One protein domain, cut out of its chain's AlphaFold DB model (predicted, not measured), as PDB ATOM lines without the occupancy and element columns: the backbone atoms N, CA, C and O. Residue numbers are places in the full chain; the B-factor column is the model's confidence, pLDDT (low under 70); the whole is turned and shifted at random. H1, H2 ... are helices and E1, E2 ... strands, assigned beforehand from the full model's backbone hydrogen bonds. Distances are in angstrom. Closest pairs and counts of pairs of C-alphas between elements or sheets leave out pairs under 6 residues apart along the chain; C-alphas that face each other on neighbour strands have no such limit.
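Overview. This is residues 2 to 69 of the 76 residues of an uncharacterized protein of bacterium TMED6 (UniProt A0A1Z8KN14). With little regular structure, the printed part is a small body of loops around a short two-strand hairpin, E1 and E2, from which one long, straight helix, H1, sticks out as an arm. The 68 printed residues run H1, E1, E2, the strands antiparallel; the class is mixed, with 26 residues in named elements. The whole is extended, radius of gyration of the C-alphas 21.5 A, spanning 65 by 29 by 13 A.

Arrangement. Residues 2 to 25 stand free, of which 2 to 21 belong to H1; in H1 every O i to N i+4 pair is within hydrogen-bond range. E1, residues 38 to 40, and E2, residues 62 to 64, form a hairpin, their directions at 146 degrees; N 39 and O 63 are 2.9 A apart, within hydrogen-bond range. H1 and E2 are apart.

Along the chain. H1 runs 29.7 A from C-alpha 2 at (60.345, 54.382, 72.518). E1 measures 7.0 A; E2, 6.8 A, ends at C-alpha 64 (16.771, 43.444, 38.108).

Size, cuts and confidence. The C-alphas of Gly 2 and Ser 55, the two farthest apart, are 65.3 A apart. The printed part has no cut; both links, of 16 and 21 residues, are long. pLDDT is under 70 in residues 2 to 6, 18 to 27, 44 to 54 and 56 to 59.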
ATOM      1  N   GLY A   2      60.983  53.786  73.711       54.34
ATOM      2  CA  GLY A   2      60.345  54.382  72.518       54.34
ATOM      3  C   GLY A   2      60.440  53.578  71.208       54.34
ATOM      4  O   GLY A   2      59.469  53.520  70.471       54.34
ATOM      5  N   LYS A   3      61.565  52.894  70.938       57.97
ATOM      6  CA  LYS A   3      61.793  52.182  69.658       57.97
ATOM      7  C   LYS A   3      60.848  50.997  69.413       57.97
ATOM      8  O   LYS A   3      60.447  50.770  68.278       57.97
ATOM      9  N   TYR A   4      60.479  50.274  70.472       59.09
ATOM     10  CA  TYR A   4      59.550  49.144  70.379       59.09
ATOM     11  C   TYR A   4      58.127  49.620  70.092       59.09
ATOM     12  O   TYR A   4      57.451  49.029  69.265       59.09
ATOM     13  N   PHE A   5      57.716  50.734  70.705       60.44
ATOM     14  CA  PHE A   5      56.392  51.324  70.513       60.44
ATOM     15  C   PHE A   5      56.181  51.813  69.071       60.44
ATOM     16  O   PHE A   5      55.119  51.609  68.489       60.44
ATOM     17  N   THR A   6      57.215  52.398  68.455       66.25
ATOM     18  CA  THR A   6      57.155  52.835  67.053       66.25
ATOM     19  C   THR A   6      57.045  51.655  66.083       66.25
ATOM     20  O   THR A   6      56.305  51.741  65.108       66.25
ATOM     21  N   GLN A   7      57.726  50.533  66.355       71.12
ATOM     22  CA  GLN A   7      57.632  49.331  65.515       71.12
ATOM     23  C   GLN A   7      56.236  48.696  65.544       71.12
ATOM     24  O   GLN A   7      55.738  48.293  64.493       71.12
ATOM     25  N   THR A   8      55.575  48.646  66.704       76.75
ATOM     26  CA  THR A   8      54.223  48.073  66.809       76.75
ATOM     27  C   THR A   8      53.183  48.891  66.049       76.75
ATOM     28  O   THR A   8      52.307  48.316  65.407       76.75
ATOM     29  N   ILE A   9      53.289  50.225  66.072       79.69
ATOM     30  CA  ILE A   9      52.363  51.119  65.354       79.69
ATOM     31  C   ILE A   9      52.497  50.943  63.839       79.69
ATOM     32  O   ILE A   9      51.489  50.858  63.140       79.69
ATOM     33  N   VAL A  10      53.732  50.850  63.335       80.94
ATOM     34  CA  VAL A  10      53.993  50.635  61.903       80.94
ATOM     35  C   VAL A  10      53.506  49.255  61.452       80.94
ATOM     36  O   VAL A  10      52.929  49.126  60.378       80.94
ATOM     37  N   ALA A  11      53.674  48.219  62.276       81.56
ATOM     38  CA  ALA A  11      53.148  46.893  61.957       81.56
ATOM     39  C   ALA A  11      51.608  46.885  61.888       81.56
ATOM     40  O   ALA A  11      51.031  46.329  60.952       81.56
ATOM     41  N   LEU A  12      50.936  47.547  62.836       82.62
ATOM     42  CA  LEU A  12      49.475  47.661  62.861       82.62
ATOM     43  C   LEU A  12      48.922  48.434  61.658       82.62
ATOM     44  O   LEU A  12      47.914  48.021  61.086       82.62
ATOM     45  N   SER A  13      49.576  49.520  61.239       81.69
ATOM     46  CA  SER A  13      49.120  50.298  60.084       81.69
ATOM     47  C   SER A  13      49.218  49.509  58.775       81.69
ATOM     48  O   SER A  13      48.292  49.576  57.968       81.69
ATOM     49  N   ILE A  14      50.267  48.699  58.588       81.88
ATOM     50  CA  ILE A  14      50.426  47.828  57.410       81.88
ATOM     51  C   ILE A  14      49.326  46.758  57.358       81.88
ATOM     52  O   ILE A  14      48.754  46.504  56.294       81.88
ATOM     53  N   ILE A  15      48.993  46.152  58.503       80.56
ATOM     54  CA  ILE A  15      47.924  45.146  58.591       80.56
ATOM     55  C   ILE A  15      46.573  45.776  58.225       80.56
ATOM     56  O   ILE A  15      45.848  45.232  57.393       80.56
ATOM     57  N   LEU A  16      46.260  46.953  58.777       74.94
ATOM     58  CA  LEU A  16      45.014  47.665  58.472       74.94
ATOM     59  C   LEU A  16      44.914  48.057  56.988       74.94
ATOM     60  O   LEU A  16      43.860  47.885  56.377       74.94
ATOM     61  N   PHE A  17      46.016  48.509  56.384       73.12
ATOM     62  CA  PHE A  17      46.058  48.843  54.957       73.12
ATOM     63  C   PHE A  17      45.823  47.616  54.062       73.12
ATOM     64  O   PHE A  17      45.124  47.696  53.052       73.12
ATOM     65  N   SER A  18      46.357  46.458  54.463       69.56
ATOM     66  CA  SER A  18      46.204  45.193  53.732       69.56
ATOM     67  C   SER A  18      44.753  44.691  53.744       69.56
ATOM     68  O   SER A  18      44.244  44.205  52.730       69.56
ATOM     69  N   ILE A  19      44.051  44.870  54.869       68.81
ATOM     70  CA  ILE A  19      42.626  44.527  54.990       68.81
ATOM     71  C   ILE A  19      41.777  45.439  54.089       68.81
ATOM     72  O   ILE A  19      40.871  44.954  53.410       68.81
ATOM     73  N   MET A  20      42.109  46.733  54.006       62.88
ATOM     74  CA  MET A  20      41.407  47.685  53.131       62.88
ATOM     75  C   MET A  20      41.496  47.305  51.646       62.88
ATOM     76  O   MET A  20      40.515  47.428  50.914       62.88
ATOM     77  N   TYR A  21      42.650  46.803  51.198       62.94
ATOM     78  CA  TYR A  21      42.871  46.460  49.789       62.94
ATOM     79  C   TYR A  21      42.097  45.208  49.337       62.94
ATOM     80  O   TYR A  21      41.755  45.064  48.164       62.94
ATOM     81  N   SER A  22      41.757  44.319  50.276       59.31
ATOM     82  CA  SER A  22      41.086  43.043  49.987       59.31
ATOM     83  C   SER A  22      39.608  43.196  49.596       59.31
ATOM     84  O   SER A  22      39.012  42.255  49.080       59.31
ATOM     85  N   SER A  23      39.011  44.377  49.806       55.22
ATOM     86  CA  SER A  23      37.615  44.669  49.429       55.22
ATOM     87  C   SER A  23      37.456  45.305  48.043       55.22
ATOM     88  O   SER A  23      36.354  45.716  47.684       55.22
ATOM     89  N   CYS A  24      38.515  45.365  47.228       52.84
ATOM     90  CA  CYS A  24      38.399  45.772  45.826       52.84
ATOM     91  C   CYS A  24      37.832  44.609  44.987       52.84
ATOM     92  O   CYS A  24      38.526  43.973  44.192       52.84
ATOM     93  N   GLY A  25      36.563  44.270  45.225       57.97
ATOM     94  CA  GLY A  25      35.817  43.346  44.381       57.97
ATOM     95  C   GLY A  25      35.738  43.914  42.967       57.97
ATOM     96  O   GLY A  25      35.453  45.098  42.793       57.97
ATOM     97  N   LYS A  26      36.014  43.083  41.954       57.28
ATOM     98  CA  LYS A  26      35.842  43.448  40.541       57.28
ATOM     99  C   LYS A  26      34.437  44.027  40.360       57.28
ATOM    100  O   LYS A  26      33.461  43.286  40.452       57.28
ATOM    101  N   LYS A  27      34.331  45.342  40.138       60.31
ATOM    102  CA  LYS A  27      33.063  45.964  39.744       60.31
ATOM    103  C   LYS A  27      32.706  45.324  38.401       60.31
ATOM    104  O   LYS A  27      33.506  45.399  37.468       60.31
ATOM    105  N   ASN A  28      31.589  44.599  38.345       75.69
ATOM    106  CA  ASN A  28      31.135  44.002  37.093       75.69
ATOM    107  C   ASN A  28      30.931  45.122  36.043       75.69
ATOM    108  O   ASN A  28      30.737  46.287  36.393       75.69
ATOM    109  N   ASP A  29      31.017  44.798  34.757       85.56
ATOM    110  CA  ASP A  29      31.192  45.779  33.674       85.56
ATOM    111  C   ASP A  29      29.890  46.377  33.106       85.56
ATOM    112  O   ASP A  29      29.931  47.220  32.206       85.56
ATOM    113  N   CYS A  30      28.716  46.002  33.627       85.62
ATOM    114  CA  CYS A  30      27.455  46.614  33.212       85.62
ATOM    115  C   CYS A  30      27.343  48.048  33.733       85.62
ATOM    116  O   CYS A  30      26.969  48.282  34.883       85.62
ATOM    117  N   TRP A  31      27.607  49.013  32.851       85.94
ATOM    118  CA  TRP A  31      27.532  50.445  33.150       85.94
ATOM    119  C   TRP A  31      26.119  50.912  33.537       85.94
ATOM    120  O   TRP A  31      25.982  51.850  34.313       85.94
ATOM    121  N   VAL A  32      25.073  50.230  33.058       85.06
ATOM    122  CA  VAL A  32      23.664  50.593  33.316       85.06
ATOM    123  C   VAL A  32      23.252  50.365  34.771       85.06
ATOM    124  O   VAL A  32      22.353  51.036  35.267       85.06
ATOM    125  N   CYS A  33      23.894  49.418  35.456       86.19
ATOM    126  CA  CYS A  33      23.672  49.159  36.880       86.19
ATOM    127  C   CYS A  33      24.961  49.233  37.692       86.19
ATOM    128  O   CYS A  33      25.062  48.581  38.725       86.19
ATOM    129  N   GLU A  34      25.982  49.915  37.168       87.31
ATOM    130  CA  GLU A  34      27.325  50.010  37.749       87.31
ATOM    131  C   GLU A  34      27.903  48.682  38.279       87.31
ATOM    132  O   GLU A  34      28.593  48.639  39.299       87.31
ATOM    133  N   GLY A  35      27.587  47.573  37.614       86.00
ATOM    134  CA  GLY A  35      28.033  46.247  38.018       86.00
ATOM    135  C   GLY A  35      27.278  45.578  39.176       86.00
ATOM    136  O   GLY A  35      27.607  44.443  39.518       86.00
ATOM    137  N   TYR A  36      26.253  46.202  39.759       86.94
ATOM    138  CA  TYR A  36      25.477  45.620  40.868       86.94
ATOM    139  C   TYR A  36      24.443  44.575  40.422       86.94
ATOM    140  O   TYR A  36      23.972  43.780  41.230       86.94
ATOM    141  N   GLY A  37      24.054  44.583  39.145       86.50
ATOM    142  CA  GLY A  37      23.016  43.696  38.606       86.50
ATOM    143  C   GLY A  37      21.584  44.158  38.884       86.50
ATOM    144  O   GLY A  37      20.647  43.641  38.282       86.50
ATOM    145  N   LYS A  38      21.391  45.168  39.730       88.31
ATOM    146  CA  LYS A  38      20.085  45.738  40.066       88.31
ATOM    147  C   LYS A  38      20.133  47.258  40.031       88.31
ATOM    148  O   LYS A  38      21.186  47.844  40.263       88.31
ATOM    149  N   ASN A  39      18.986  47.871  39.760       85.81
ATOM    150  CA  ASN A  39      18.786  49.315  39.785       85.81
ATOM    151  C   ASN A  39      17.715  49.687  40.806       85.81
ATOM    152  O   ASN A  39      16.795  48.911  41.066       85.81
ATOM    153  N   LYS A  40      17.810  50.900  41.354       81.69
ATOM    154  CA  LYS A  40      16.738  51.450  42.186       81.69
ATOM    155  C   LYS A  40      15.479  51.627  41.351       81.69
ATOM    156  O   LYS A  40      15.519  52.173  40.246       81.69
ATOM    157  N   CYS A  41      14.359  51.202  41.908       77.75
ATOM    158  CA  CYS A  41      13.068  51.389  41.292       77.75
ATOM    159  C   CYS A  41      12.547  52.811  41.535       77.75
ATOM    160  O   CYS A  41      11.898  53.096  42.537       77.75
ATOM    161  N   ILE A  42      12.818  53.708  40.588       75.31
ATOM    162  CA  ILE A  42      12.367  55.108  40.633       75.31
ATOM    163  C   ILE A  42      10.844  55.271  40.613       75.31
ATOM    164  O   ILE A  42      10.335  56.253  41.134       75.31
ATOM    165  N   VAL A  43      10.112  54.293  40.074       70.06
ATOM    166  CA  VAL A  43       8.644  54.343  39.967       70.06
ATOM    167  C   VAL A  43       7.963  54.164  41.331       70.06
ATOM    168  O   VAL A  43       6.858  54.652  41.532       70.06
ATOM    169  N   CYS A  44       8.633  53.512  42.287       64.69
ATOM    170  CA  CYS A  44       8.134  53.324  43.654       64.69
ATOM    171  C   CYS A  44       8.835  54.246  44.668       64.69
ATOM    172  O   CYS A  44       8.667  54.064  45.868       64.69
ATOM    173  N   LEU A  45       9.658  55.191  44.195       65.50
ATOM    174  CA  LEU A  45      10.390  56.150  45.030       65.50
ATOM    175  C   LEU A  45       9.603  57.444  45.293       65.50
ATOM    176  O   LEU A  45      10.130  58.349  45.933       65.50
ATOM    177  N   ASP A  46       8.351  57.536  44.835       58.78
ATOM    178  CA  ASP A  46       7.445  58.582  45.299       58.78
ATOM    179  C   ASP A  46       7.189  58.366  46.794       58.78
ATOM    180  O   ASP A  46       6.681  57.318  47.197       58.78
ATOM    181  N   GLU A  47       7.526  59.368  47.610       56.94
ATOM    182  CA  GLU A  47       7.545  59.376  49.089       56.94
ATOM    183  C   GLU A  47       6.212  58.975  49.765       56.94
ATOM    184  O   GLU A  47       6.095  58.962  50.987       56.94
ATOM    185  N   LYS A  48       5.186  58.667  48.969       57.62
ATOM    186  CA  LYS A  48       3.817  58.344  49.373       57.62
ATOM    187  C   LYS A  48       3.453  56.870  49.229       57.62
ATOM    188  O   LYS A  48       2.411  56.474  49.747       57.62
ATOM    189  N   THR A  49       4.254  56.067  48.531       56.38
ATOM    190  CA  THR A  49       3.914  54.663  48.270       56.38
ATOM    191  C   THR A  49       4.851  53.771  49.066       56.38
ATOM    192  O   THR A  49       6.032  53.661  48.750       56.38
ATOM    193  N   GLU A  50       4.340  53.133  50.119       57.06
ATOM    194  CA  GLU A  50       5.101  52.100  50.820       57.06
ATOM    195  C   GLU A  50       5.535  51.030  49.804       57.06
ATOM    196  O   GLU A  50       4.708  50.518  49.044       57.06
ATOM    197  N   MET A  51       6.831  50.683  49.779       59.41
ATOM    198  CA  MET A  51       7.419  49.716  48.829       59.41
ATOM    199  C   MET A  51       6.669  48.371  48.776       59.41
ATOM    200  O   MET A  51       6.740  47.658  47.779       59.41
ATOM    201  N   ILE A  52       5.918  48.049  49.829       56.84
ATOM    202  CA  ILE A  52       5.087  46.851  49.983       56.84
ATOM    203  C   ILE A  52       3.945  46.782  48.947       56.84
ATOM    204  O   ILE A  52       3.504  45.685  48.611       56.84
ATOM    205  N   GLY A  53       3.482  47.916  48.405       59.38
ATOM    206  CA  GLY A  53       2.344  47.973  47.474       59.38
ATOM    207  C   GLY A  53       2.701  48.115  45.993       59.38
ATOM    208  O   GLY A  53       1.801  48.186  45.155       59.38
ATOM    209  N   CYS A  54       3.983  48.199  45.638       66.31
ATOM    210  CA  CYS A  54       4.367  48.549  44.277       66.31
ATOM    211  C   CYS A  54       4.446  47.316  43.368       66.31
ATOM    212  O   CYS A  54       5.399  46.553  43.431       66.31
ATOM    213  N   SER A  55       3.476  47.129  42.468       70.12
ATOM    214  CA  SER A  55       3.446  45.966  41.558       70.12
ATOM    215  C   SER A  55       4.580  45.937  40.524       70.12
ATOM    216  O   SER A  55       4.771  44.926  39.853       70.12
ATOM    217  N   PHE A  56       5.296  47.049  40.353       68.38
ATOM    218  CA  PHE A  56       6.342  47.191  39.341       68.38
ATOM    219  C   PHE A  56       7.714  46.729  39.821       68.38
ATOM    220  O   PHE A  56       8.595  46.498  38.993       68.38
ATOM    221  N   CYS A  57       7.911  46.631  41.135       68.62
ATOM    222  CA  CYS A  57       9.214  46.390  41.730       68.62
ATOM    223  C   CYS A  57       9.073  45.396  42.867       68.62
ATOM    224  O   CYS A  57       8.054  45.367  43.551       68.62
ATOM    225  N   ASP A  58      10.103  44.579  43.068       65.69
ATOM    226  CA  ASP A  58      10.126  43.720  44.239       65.69
ATOM    227  C   ASP A  58      10.040  44.612  45.481       65.69
ATOM    228  O   ASP A  58      10.520  45.752  45.481       65.69
ATOM    229  N   SER A  59       9.435  44.109  46.557       69.94
ATOM    230  CA  SER A  59       9.180  44.860  47.798       69.94
ATOM    231  C   SER A  59      10.452  45.444  48.447       69.94
ATOM    232  O   SER A  59      10.368  46.163  49.437       69.94
ATOM    233  N   SER A  60      11.631  45.124  47.902       73.44
ATOM    234  CA  SER A  60      12.935  45.704  48.220       73.44
ATOM    235  C   SER A  60      13.202  47.073  47.576       73.44
ATOM    236  O   SER A  60      14.220  47.684  47.890       73.44
ATOM    237  N   GLY A  61      12.354  47.548  46.655       76.50
ATOM    238  CA  GLY A  61      12.572  48.812  45.939       76.50
ATOM    239  C   GLY A  61      13.674  48.755  44.880       76.50
ATOM    240  O   GLY A  61      14.163  49.790  44.418       76.50
ATOM    241  N   GLU A  62      14.068  47.549  44.489       83.19
ATOM    242  CA  GLU A  62      15.069  47.296  43.459       83.19
ATOM    243  C   GLU A  62      14.430  46.529  42.305       83.19
ATOM    244  O   GLU A  62      13.525  45.721  42.502       83.19
ATOM    245  N   VAL A  63      14.930  46.761  41.095       86.88
ATOM    246  CA  VAL A  63      14.590  45.972  39.911       86.88
ATOM    247  C   VAL A  63      15.842  45.347  39.334       86.88
ATOM    248  O   VAL A  63      16.916  45.956  39.318       86.88
ATOM    249  N   ILE A  64      15.703  44.121  38.836       88.06
ATOM    250  CA  ILE A  64      16.771  43.444  38.108       88.06
ATOM    251  C   ILE A  64      17.149  44.297  36.895       88.06
ATOM    252  O   ILE A  64      16.294  44.709  36.113       88.06
ATOM    253  N   CYS A  65      18.444  44.553  36.721       87.50
ATOM    254  CA  CYS A  65      18.929  45.219  35.525       87.50
ATOM    255  C   CYS A  65      18.811  44.256  34.342       87.50
ATOM    256  O   CYS A  65      19.588  43.306  34.208       87.50
ATOM    257  N   THR A  66      17.828  44.507  33.478       88.38
ATOM    258  CA  THR A  66      17.533  43.681  32.299       88.38
ATOM    259  C   THR A  66      18.683  43.667  31.296       88.38
ATOM    260  O   THR A  66      18.877  42.685  30.595       88.38
ATOM    261  N   ILE A  67      19.504  44.720  31.253       87.56
ATOM    262  CA  ILE A  67      20.643  44.799  30.327       87.56
ATOM    263  C   ILE A  67      21.696  43.725  30.633       87.56
ATOM    264  O   ILE A  67      22.270  43.137  29.722       87.56
ATOM    265  N   CYS A  68      21.914  43.418  31.914       88.81
ATOM    266  CA  CYS A  68      22.836  42.368  32.349       88.81
ATOM    267  C   CYS A  68      22.125  41.128  32.910       88.81
ATOM    268  O   CYS A  68      22.784  40.254  33.476       88.81
ATOM    269  N   ASN A  69      20.796  41.038  32.791       88.88
ATOM    270  CA  ASN A  69      19.960  39.995  33.397       88.88
ATOM    271  C   ASN A  69      20.304  39.714  34.873       88.88
ATOM    272  O   ASN A  69      20.410  38.558  35.280       88.88
TER     273      ASN A  69